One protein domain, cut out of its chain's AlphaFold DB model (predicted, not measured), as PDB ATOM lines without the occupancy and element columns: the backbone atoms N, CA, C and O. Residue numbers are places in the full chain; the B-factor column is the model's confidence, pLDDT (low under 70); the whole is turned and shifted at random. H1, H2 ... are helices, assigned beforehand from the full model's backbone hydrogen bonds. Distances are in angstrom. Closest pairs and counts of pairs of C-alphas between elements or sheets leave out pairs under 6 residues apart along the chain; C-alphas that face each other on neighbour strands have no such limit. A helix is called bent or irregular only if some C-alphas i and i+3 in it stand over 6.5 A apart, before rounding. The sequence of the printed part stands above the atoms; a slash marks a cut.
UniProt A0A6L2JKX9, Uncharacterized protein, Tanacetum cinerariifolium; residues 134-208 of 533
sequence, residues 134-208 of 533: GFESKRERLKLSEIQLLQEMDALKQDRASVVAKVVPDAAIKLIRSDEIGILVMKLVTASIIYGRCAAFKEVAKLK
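AT A GLANCE: This is residues 134 to 208 of the 533 residues of an uncharacterized protein of Tanacetum cinerariifolium (UniProt A0A6L2JKX9). One very long helix, H1, meets a shorter helix, H2, at a corner to make a lopsided V, and a short third helix, H3, follows beyond the far end of H2. Most of H1, residues 134 to 171, sticks out as a free arm, and this arm makes the length of the whole. The printed part has 75 residues with three named helices, in the order H1, H2, H3, and no named strand; its class is all helix. It is extended, with a radius of gyration of the C-alphas of 21.8 A, and spans 67 by 33 by 22 A.

HOW THE PARTS SIT: H1, residues 134 to 176, touches H2, residues 181 to 195, only at the corner by their tight link of 4 residues. H1 touches H2 with residues 172 to 176 alone, and H2 touches H1 with residues 181 to 186 alone; the closest C-alphas of the two helices, those of Ile 176 and Gly 182, are 4.1 A apart. The two helices run opposite ways at a steep tilt of 44 degrees. H3, residues 199 to 204, is near H2, with 6 pairs of C-alphas within 10 A. H1 and H3 are apart. In H2 and H3 every O i to N i+4 pair is within hydrogen-bond range; in H1, 37 of 39 are.

IN THESE COORDINATES: H1 is 62.7 A long, from C-alpha 134 at (8.762, -73.928, 45.170) to C-alpha 176 at (-18.628, -32.399, 7.036). It is neither bent nor irregular, but only just: C-alphas 166 and 169 are 6.3 A apart. H2 is 21.0 A long, and H3 measures 8.7 A, ending with C-alpha 204 at (-25.127, -54.184, -0.336).

THE WHOLE: The two C-alphas farthest apart, those of Gly 134 and Asp 179, are 68.5 A apart. The printed part has no cut, and both links, H1 to H2 and H2 to H3, are tight. Residues 202 to 208, of which 202 to 204 belong to H3, also stand free. The mean pLDDT of the printed part is 80.1; residues 175 to 179, 181 to 182 and 191 to 208 are under 70.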
ATOM      1  N   GLY A 134       8.178 -74.491  46.387       97.44
ATOM      2  CA  GLY A 134       8.762 -73.928  45.170       97.44
ATOM      3  C   GLY A 134       7.750 -73.682  44.040       97.44
ATOM      4  O   GLY A 134       7.907 -72.728  43.272       97.44
ATOM      5  N   PHE A 135       6.696 -74.491  43.920       97.25
ATOM      6  CA  PHE A 135       5.607 -74.254  42.966       97.25
ATOM      7  C   PHE A 135       4.611 -73.197  43.456       97.25
ATOM      8  O   PHE A 135       4.145 -72.397  42.642       97.25
ATOM      9  N   GLU A 136       4.323 -73.133  44.757       97.38
ATOM     10  CA  GLU A 136       3.442 -72.106  45.321       97.38
ATOM     11  C   GLU A 136       4.038 -70.697  45.153       97.38
ATOM     12  O   GLU A 136       3.365 -69.799  44.645       97.38
ATOM     13  N   SER A 137       5.337 -70.518  45.413       97.44
ATOM     14  CA  SER A 137       6.020 -69.238  45.148       97.44
ATOM     15  C   SER A 137       5.976 -68.818  43.666       97.44
ATOM     16  O   SER A 137       5.736 -67.648  43.348       97.44
ATOM     17  N   LYS A 138       6.133 -69.767  42.727       98.19
ATOM     18  CA  LYS A 138       5.983 -69.514  41.279       98.19
ATOM     19  C   LYS A 138       4.553 -69.113  40.909       98.19
ATOM     20  O   LYS A 138       4.380 -68.241  40.057       98.19
ATOM     21  N   ARG A 139       3.542 -69.717  41.542       98.00
ATOM     22  CA  ARG A 139       2.120 -69.399  41.342       98.00
ATOM     23  C   ARG A 139       1.794 -67.973  41.782       98.00
ATOM     24  O   ARG A 139       1.157 -67.249  41.019       98.00
ATOM     25  N   GLU A 140       2.255 -67.547  42.956       98.12
ATOM     26  CA  GLU A 140       2.029 -66.170  43.419       98.12
ATOM     27  C   GLU A 140       2.746 -65.143  42.532       98.12
ATOM     28  O   GLU A 140       2.161 -64.116  42.187       98.12
ATOM     29  N   ARG A 141       3.958 -65.451  42.045       98.19
ATOM     30  CA  ARG A 141       4.641 -64.603  41.054       98.19
ATOM     31  C   ARG A 141       3.838 -64.459  39.756       98.19
ATOM     32  O   ARG A 141       3.735 -63.354  39.235       98.19
ATOM     33  N   LEU A 142       3.250 -65.547  39.246       98.38
ATOM     34  CA  LEU A 142       2.418 -65.511  38.035       98.38
ATOM     35  C   LEU A 142       1.144 -64.674  38.222       98.38
ATOM     36  O   LEU A 142       0.824 -63.882  37.340       98.38
ATOM     37  N   LYS A 143       0.464 -64.778  39.373       98.44
ATOM     38  CA  LYS A 143      -0.696 -63.926  39.698       98.44
ATOM     39  C   LYS A 143      -0.342 -62.435  39.703       98.44
ATOM     40  O   LYS A 143      -1.118 -61.619  39.216       98.44
ATOM     41  N   LEU A 144       0.823 -62.068  40.242       98.44
ATOM     42  CA  LEU A 144       1.283 -60.674  40.237       98.44
ATOM     43  C   LEU A 144       1.518 -60.165  38.805       98.44
ATOM     44  O   LEU A 144       1.074 -59.069  38.471       98.44
ATOM     45  N   SER A 145       2.137 -60.977  37.940       98.25
ATOM     46  CA  SER A 145       2.302 -60.648  36.517       98.25
ATOM     47  C   SER A 145       0.970 -60.560  35.758       98.25
ATOM     48  O   SER A 145       0.814 -59.688  34.910       98.25
ATOM     49  N   GLU A 146      -0.010 -61.412  36.074       98.12
ATOM     50  CA  GLU A 146      -1.365 -61.344  35.507       98.12
ATOM     51  C   GLU A 146      -2.064 -60.023  35.869       98.12
ATOM     52  O   GLU A 146      -2.595 -59.341  34.991       98.12
ATOM     53  N   ILE A 147      -2.000 -59.610  37.141       98.44
ATOM     54  CA  ILE A 147      -2.558 -58.332  37.608       98.44
ATOM     55  C   ILE A 147      -1.885 -57.145  36.901       98.44
ATOM     56  O   ILE A 147      -2.581 -56.222  36.476       98.44
ATOM     57  N   GLN A 148      -0.558 -57.175  36.733       98.44
ATOM     58  CA  GLN A 148       0.175 -56.134  36.008       98.44
ATOM     59  C   GLN A 148      -0.274 -56.039  34.539       98.44
ATOM     60  O   GLN A 148      -0.602 -54.950  34.066       98.44
ATOM     61  N   LEU A 149      -0.361 -57.167  33.826       98.38
ATOM     62  CA  LEU A 149      -0.796 -57.192  32.426       98.38
ATOM     63  C   LEU A 149      -2.231 -56.674  32.249       98.38
ATOM     64  O   LEU A 149      -2.513 -55.965  31.284       98.38
ATOM     65  N   LEU A 150      -3.137 -56.972  33.186       98.00
ATOM     66  CA  LEU A 150      -4.499 -56.429  33.166       98.00
ATOM     67  C   LEU A 150      -4.509 -54.896  33.311       98.00
ATOM     68  O   LEU A 150      -5.241 -54.222  32.582       98.00
ATOM     69  N   GLN A 151      -3.665 -54.339  34.185       98.38
ATOM     70  CA  GLN A 151      -3.516 -52.887  34.349       98.38
ATOM     71  C   GLN A 151      -2.943 -52.221  33.088       98.38
ATOM     72  O   GLN A 151      -3.475 -51.204  32.635       98.38
ATOM     73  N   GLU A 152      -1.914 -52.811  32.474       98.31
ATOM     74  CA  GLU A 152      -1.330 -52.330  31.213       98.31
ATOM     75  C   GLU A 152      -2.344 -52.378  30.055       98.31
ATOM     76  O   GLU A 152      -2.465 -51.423  29.282       98.31
ATOM     77  N   MET A 153      -3.146 -53.447  29.964       97.25
ATOM     78  CA  MET A 153      -4.226 -53.554  28.979       97.25
ATOM     79  C   MET A 153      -5.300 -52.476  29.156       97.25
ATOM     80  O   MET A 153      -5.818 -51.968  28.158       97.25
ATOM     81  N   ASP A 154      -5.664 -52.126  30.390       98.06
ATOM     82  CA  ASP A 154      -6.663 -51.086  30.654       98.06
ATOM     83  C   ASP A 154      -6.118 -49.673  30.404       98.06
ATOM     84  O   ASP A 154      -6.830 -48.852  29.818       98.06
ATOM     85  N   ALA A 155      -4.844 -49.409  30.715       97.56
ATOM     86  CA  ALA A 155      -4.165 -48.178  30.307       97.56
ATOM     87  C   ALA A 155      -4.155 -48.026  28.772       97.56
ATOM     88  O   ALA A 155      -4.584 -47.000  28.240       97.56
ATOM     89  N   LEU A 156      -3.799 -49.086  28.036       97.06
ATOM     90  CA  LEU A 156      -3.797 -49.080  26.569       97.06
ATOM     91  C   LEU A 156      -5.199 -48.862  25.966       97.06
ATOM     92  O   LEU A 156      -5.342 -48.189  24.939       97.06
ATOM     93  N   LYS A 157      -6.262 -49.390  26.595       96.38
ATOM     94  CA  LYS A 157      -7.655 -49.099  26.196       96.38
ATOM     95  C   LYS A 157      -7.992 -47.616  26.373       96.38
ATOM     96  O   LYS A 157      -8.640 -47.047  25.492       96.38
ATOM     97  N   GLN A 158      -7.558 -46.995  27.472       96.56
ATOM     98  CA  GLN A 158      -7.774 -45.567  27.737       96.56
ATOM     99  C   GLN A 158      -7.007 -44.684  26.744       96.56
ATOM    100  O   GLN A 158      -7.597 -43.770  26.165       96.56
ATOM    101  N   ASP A 159      -5.744 -45.004  26.451       96.19
ATOM    102  CA  ASP A 159      -4.952 -44.302  25.435       96.19
ATOM    103  C   ASP A 159      -5.582 -44.416  24.046       96.19
ATOM    104  O   ASP A 159      -5.753 -43.413  23.348       96.19
ATOM    105  N   ARG A 160      -6.032 -45.616  23.657       94.00
ATOM    106  CA  ARG A 160      -6.771 -45.807  22.403       94.00
ATOM    107  C   ARG A 160      -8.048 -44.967  22.370       94.00
ATOM    108  O   ARG A 160      -8.318 -44.338  21.348       94.00
ATOM    109  N   ALA A 161      -8.821 -44.928  23.456       92.88
ATOM    110  CA  ALA A 161     -10.022 -44.098  23.545       92.88
ATOM    111  C   ALA A 161      -9.691 -42.596  23.426       92.88
ATOM    112  O   ALA A 161     -10.369 -41.882  22.691       92.88
ATOM    113  N   SER A 162      -8.608 -42.136  24.061       94.69
ATOM    114  CA  SER A 162      -8.088 -40.760  23.983       94.69
ATOM    115  C   SER A 162      -7.653 -40.380  22.561       94.69
ATOM    116  O   SER A 162      -8.012 -39.311  22.063       94.69
ATOM    117  N   VAL A 163      -6.935 -41.266  21.860       92.31
ATOM    118  CA  VAL A 163      -6.538 -41.064  20.455       92.31
ATOM    119  C   VAL A 163      -7.761 -41.034  19.539       92.31
ATOM    120  O   VAL A 163      -7.888 -40.117  18.729       92.31
ATOM    121  N   VAL A 164      -8.699 -41.975  19.689       87.56
ATOM    122  CA  VAL A 164      -9.950 -42.005  18.911       87.56
ATOM    123  C   VAL A 164     -10.765 -40.727  19.142       87.56
ATOM    124  O   VAL A 164     -11.186 -40.097  18.172       87.56
ATOM    125  N   ALA A 165     -10.913 -40.283  20.393       88.81
ATOM    126  CA  ALA A 165     -11.627 -39.056  20.745       88.81
ATOM    127  C   ALA A 165     -10.972 -37.774  20.195       88.81
ATOM    128  O   ALA A 165     -11.670 -36.785  19.994       88.81
ATOM    129  N   LYS A 166      -9.662 -37.776  19.918       91.38
ATOM    130  CA  LYS A 166      -8.951 -36.646  19.291       91.38
ATOM    131  C   LYS A 166      -8.996 -36.688  17.761       91.38
ATOM    132  O   LYS A 166      -9.182 -35.654  17.129       91.38
ATOM    133  N   VAL A 167      -8.828 -37.868  17.162       84.75
ATOM    134  CA  VAL A 167      -8.710 -38.033  15.701       84.75
ATOM    135  C   VAL A 167     -10.072 -38.037  15.006       84.75
ATOM    136  O   VAL A 167     -10.217 -37.426  13.948       84.75
ATOM    137  N   VAL A 168     -11.085 -38.696  15.585       85.94
ATOM    138  CA  VAL A 168     -12.405 -38.829  14.945       85.94
ATOM    139  C   VAL A 168     -13.098 -37.475  14.735       85.94
ATOM    140  O   VAL A 168     -13.594 -37.272  13.627       85.94
ATOM    141  N   PRO A 169     -13.112 -36.518  15.689       80.88
ATOM    142  CA  PRO A 169     -13.744 -35.221  15.458       80.88
ATOM    143  C   PRO A 169     -13.067 -34.395  14.363       80.88
ATOM    144  O   PRO A 169     -13.770 -33.837  13.531       80.88
ATOM    145  N   ASP A 170     -11.732 -34.340  14.301       76.88
ATOM    146  CA  ASP A 170     -11.024 -33.587  13.251       76.88
ATOM    147  C   ASP A 170     -11.265 -34.192  11.855       76.88
ATOM    148  O   ASP A 170     -11.566 -33.470  10.900       76.88
ATOM    149  N   ALA A 171     -11.238 -35.525  11.743       75.50
ATOM    150  CA  ALA A 171     -11.599 -36.224  10.512       75.50
ATOM    151  C   ALA A 171     -13.072 -35.992  10.121       75.50
ATOM    152  O   ALA A 171     -13.362 -35.689   8.964       75.50
ATOM    153  N   ALA A 172     -14.000 -36.066  11.081       74.38
ATOM    154  CA  ALA A 172     -15.422 -35.819  10.853       74.38
ATOM    155  C   ALA A 172     -15.698 -34.363  10.443       74.38
ATOM    156  O   ALA A 172     -16.450 -34.135   9.502       74.38
ATOM    157  N   ILE A 173     -15.060 -33.375  11.080       75.31
ATOM    158  CA  ILE A 173     -15.193 -31.948  10.740       75.31
ATOM    159  C   ILE A 173     -14.677 -31.674   9.321       75.31
ATOM    160  O   ILE A 173     -15.328 -30.955   8.562       75.31
ATOM    161  N   LYS A 174     -13.542 -32.273   8.931       74.44
ATOM    162  CA  LYS A 174     -13.024 -32.194   7.554       74.44
ATOM    163  C   LYS A 174     -13.993 -32.806   6.544       74.44
ATOM    164  O   LYS A 174     -14.203 -32.223   5.487       74.44
ATOM    165  N   LEU A 175     -14.625 -33.927   6.889       66.31
ATOM    166  CA  LEU A 175     -15.593 -34.594   6.024       66.31
ATOM    167  C   LEU A 175     -16.923 -33.825   5.908       66.31
ATOM    168  O   LEU A 175     -17.483 -33.725   4.822       66.31
ATOM    169  N   ILE A 176     -17.411 -33.231   7.003       64.50
ATOM    170  CA  ILE A 176     -18.628 -32.399   7.036       64.50
ATOM    171  C   ILE A 176     -18.481 -31.146   6.157       64.50
ATOM    172  O   ILE A 176     -19.469 -30.673   5.606       64.50
ATOM    173  N   ARG A 177     -17.253 -30.645   5.966       63.41
ATOM    174  CA  ARG A 177     -16.924 -29.561   5.017       63.41
ATOM    175  C   ARG A 177     -16.779 -30.015   3.555       63.41
ATOM    176  O   ARG A 177     -16.307 -29.238   2.733       63.41
ATOM    177  N   SER A 178     -17.151 -31.254   3.233       66.88
ATOM    178  CA  SER A 178     -17.367 -31.704   1.855       66.88
ATOM    179  C   SER A 178     -18.863 -31.940   1.647       66.88
ATOM    180  O   SER A 178     -19.426 -32.920   2.131       66.88
ATOM    181  N   ASP A 179     -19.509 -30.993   0.973       67.94
ATOM    182  CA  ASP A 179     -20.948 -30.717   1.081       67.94
ATOM    183  C   ASP A 179     -21.851 -31.929   0.771       67.94
ATOM    184  O   ASP A 179     -22.903 -32.104   1.381       67.94
ATOM    185  N   GLU A 180     -21.422 -32.803  -0.142       70.06
ATOM    186  CA  GLU A 180     -22.175 -33.989  -0.573       70.06
ATOM    187  C   GLU A 180     -21.745 -35.273   0.172       70.06
ATOM    188  O   GLU A 180     -22.587 -36.077   0.588       70.06
ATOM    189  N   ILE A 181     -20.439 -35.459   0.402       69.81
ATOM    190  CA  ILE A 181     -19.872 -36.666   1.039       69.81
ATOM    191  C   ILE A 181     -20.090 -36.651   2.559       69.81
ATOM    192  O   ILE A 181     -20.419 -37.685   3.146       69.81
ATOM    193  N   GLY A 182     -19.993 -35.481   3.195       66.88
ATOM    194  CA  GLY A 182     -20.276 -35.296   4.616       66.88
ATOM    195  C   GLY A 182     -21.705 -35.699   4.984       66.88
ATOM    196  O   GLY A 182     -21.910 -36.395   5.977       66.88
ATOM    197  N   ILE A 183     -22.690 -35.350   4.148       74.81
ATOM    198  CA  ILE A 183     -24.098 -35.731   4.344       74.81
ATOM    199  C   ILE A 183     -24.293 -37.246   4.181       74.81
ATOM    200  O   ILE A 183     -25.010 -37.859   4.975       74.81
ATOM    201  N   LEU A 184     -23.658 -37.865   3.179       72.75
ATOM    202  CA  LEU A 184     -23.743 -39.310   2.944       72.75
ATOM    203  C   LEU A 184     -23.155 -40.121   4.105       72.75
ATOM    204  O   LEU A 184     -23.814 -41.029   4.614       72.75
ATOM    205  N   VAL A 185     -21.955 -39.772   4.569       71.19
ATOM    206  CA  VAL A 185     -21.309 -40.488   5.678       71.19
ATOM    207  C   VAL A 185     -21.997 -40.203   7.009       71.19
ATOM    208  O   VAL A 185     -22.166 -41.132   7.794       71.19
ATOM    209  N   MET A 186     -22.486 -38.982   7.253       73.75
ATOM    210  CA  MET A 186     -23.283 -38.696   8.452       73.75
ATOM    211  C   MET A 186     -24.551 -39.560   8.485       73.75
ATOM    212  O   MET A 186     -24.791 -40.234   9.482       73.75
ATOM    213  N   LYS A 187     -25.300 -39.658   7.374       76.06
ATOM    214  CA  LYS A 187     -26.457 -40.569   7.263       76.06
ATOM    215  C   LYS A 187     -26.073 -42.033   7.505       76.06
ATOM    216  O   LYS A 187     -26.791 -42.728   8.221       76.06
ATOM    217  N   LEU A 188     -24.949 -42.497   6.954       71.94
ATOM    218  CA  LEU A 188     -24.471 -43.876   7.113       71.94
ATOM    219  C   LEU A 188     -24.084 -44.197   8.569       71.94
ATOM    220  O   LEU A 188     -24.449 -45.253   9.092       71.94
ATOM    221  N   VAL A 189     -23.384 -43.279   9.240       72.50
ATOM    222  CA  VAL A 189     -22.974 -43.405  10.647       72.50
ATOM    223  C   VAL A 189     -24.191 -43.340  11.570       72.50
ATOM    224  O   VAL A 189     -24.352 -44.215  12.417       72.50
ATOM    225  N   THR A 190     -25.098 -42.379  11.369       72.38
ATOM    226  CA  THR A 190     -26.347 -42.273  12.139       72.38
ATOM    227  C   THR A 190     -27.220 -43.520  11.978       72.38
ATOM    228  O   THR A 190     -27.692 -44.054  12.978       72.38
ATOM    229  N   ALA A 191     -27.375 -44.050  10.758       66.19
ATOM    230  CA  ALA A 191     -28.101 -45.302  10.532       66.19
ATOM    231  C   ALA A 191     -27.430 -46.499  11.233       66.19
ATOM    232  O   ALA A 191     -28.115 -47.314  11.849       66.19
ATOM    233  N   SER A 192     -26.096 -46.576  11.199       63.12
ATOM    234  CA  SER A 192     -25.332 -47.662  11.830       63.12
ATOM    235  C   SER A 192     -25.414 -47.636  13.360       63.12
ATOM    236  O   SER A 192     -25.550 -48.692  13.975       63.12
ATOM    237  N   ILE A 193     -25.370 -46.445  13.972       66.38
ATOM    238  CA  ILE A 193     -25.472 -46.261  15.428       66.38
ATOM    239  C   ILE A 193     -26.906 -46.511  15.918       66.38
ATOM    240  O   ILE A 193     -27.089 -47.230  16.895       66.38
ATOM    241  N   ILE A 194     -27.921 -45.959  15.242       64.25
ATOM    242  CA  ILE A 194     -29.320 -46.056  15.694       64.25
ATOM    243  C   ILE A 194     -29.894 -47.465  15.491       64.25
ATOM    244  O   ILE A 194     -30.603 -47.958  16.363       64.25
ATOM    245  N   TYR A 195     -29.588 -48.136  14.374       58.25
ATOM    246  CA  TYR A 195     -30.180 -49.447  14.069       58.25
ATOM    247  C   TYR A 195     -29.335 -50.651  14.511       58.25
ATOM    248  O   TYR A 195     -29.803 -51.783  14.391       58.25
ATOM    249  N   GLY A 196     -28.106 -50.454  15.010       52.00
ATOM    250  CA  GLY A 196     -27.249 -51.479  15.644       52.00
ATOM    251  C   GLY A 196     -26.722 -52.604  14.733       52.00
ATOM    252  O   GLY A 196     -25.671 -53.185  14.998       52.00
ATOM    253  N   ARG A 197     -27.425 -52.906  13.638       51.62
ATOM    254  CA  ARG A 197     -27.018 -53.735  12.498       51.62
ATOM    255  C   ARG A 197     -27.721 -53.188  11.260       51.62
ATOM    256  O   ARG A 197     -28.873 -53.527  11.006       51.62
ATOM    257  N   CYS A 198     -27.041 -52.358  10.470       51.97
ATOM    258  CA  CYS A 198     -27.619 -51.847   9.228       51.97
ATOM    259  C   CYS A 198     -27.930 -53.008   8.268       51.97
ATOM    260  O   CYS A 198     -27.021 -53.576   7.661       51.97
ATOM    261  N   ALA A 199     -29.217 -53.328   8.088       57.50
ATOM    262  CA  ALA A 199     -29.676 -54.288   7.081       57.50
ATOM    263  C   ALA A 199     -29.160 -53.915   5.678       57.50
ATOM    264  O   ALA A 199     -28.772 -54.800   4.922       57.50
ATOM    265  N   ALA A 200     -29.011 -52.612   5.412       55.88
ATOM    266  CA  ALA A 200     -28.362 -52.056   4.229       55.88
ATOM    267  C   ALA A 200     -26.992 -52.688   3.912       55.88
ATOM    268  O   ALA A 200     -26.755 -53.034   2.763       55.88
ATOM    269  N   PHE A 201     -26.113 -52.944   4.893       52.06
ATOM    270  CA  PHE A 201     -24.832 -53.626   4.619       52.06
ATOM    271  C   PHE A 201     -25.026 -55.092   4.205       52.06
ATOM    272  O   PHE A 201     -24.266 -55.611   3.391       52.06
ATOM    273  N   LYS A 202     -26.070 -55.757   4.716       61.16
ATOM    274  CA  LYS A 202     -26.453 -57.118   4.311       61.16
ATOM    275  C   LYS A 202     -27.104 -57.170   2.927       61.16
ATOM    276  O   LYS A 202     -27.086 -58.234   2.319       61.16
ATOM    277  N   GLU A 203     -27.683 -56.075   2.444       62.25
ATOM    278  CA  GLU A 203     -28.236 -55.973   1.085       62.25
ATOM    279  C   GLU A 203     -27.172 -55.541   0.073       62.25
ATOM    280  O   GLU A 203     -27.033 -56.180  -0.966       62.25
ATOM    281  N   VAL A 204     -26.325 -54.570   0.429       56.38
ATOM    282  CA  VAL A 204     -25.127 -54.184  -0.336       56.38
ATOM    283  C   VAL A 204     -24.204 -55.388  -0.562       56.38
ATOM    284  O   VAL A 204     -23.756 -55.600  -1.680       56.38
ATOM    285  N   ALA A 205     -23.992 -56.238   0.450       57.16
ATOM    286  CA  ALA A 205     -23.201 -57.468   0.311       57.16
ATOM    287  C   ALA A 205     -23.923 -58.629  -0.416       57.16
ATOM    288  O   ALA A 205     -23.297 -59.647  -0.708       57.16
ATOM    289  N   LYS A 206     -25.233 -58.518  -0.687       69.25
ATOM    290  CA  LYS A 206     -26.000 -59.497  -1.485       69.25
ATOM    291  C   LYS A 206     -26.065 -59.137  -2.968       69.25
ATOM    292  O   LYS A 206     -26.402 -60.007  -3.772       69.25
ATOM    293  N   LEU A 207     -25.766 -57.891  -3.333       66.56
ATOM    294  CA  LEU A 207     -25.641 -57.479  -4.725       66.56
ATOM    295  C   LEU A 207     -24.392 -58.136  -5.323       66.56
ATOM    296  O   LEU A 207     -23.264 -57.748  -5.035       66.56
ATOM    297  N   LYS A 208     -24.615 -59.177  -6.133       64.62
ATOM    298  CA  LYS A 208     -23.560 -59.857  -6.900       64.62
ATOM    299  C   LYS A 208     -23.048 -59.020  -8.074       64.62
ATOM    300  O   LYS A 208     -21.944 -59.268  -8.548       64.62
TER     301      LYS A 208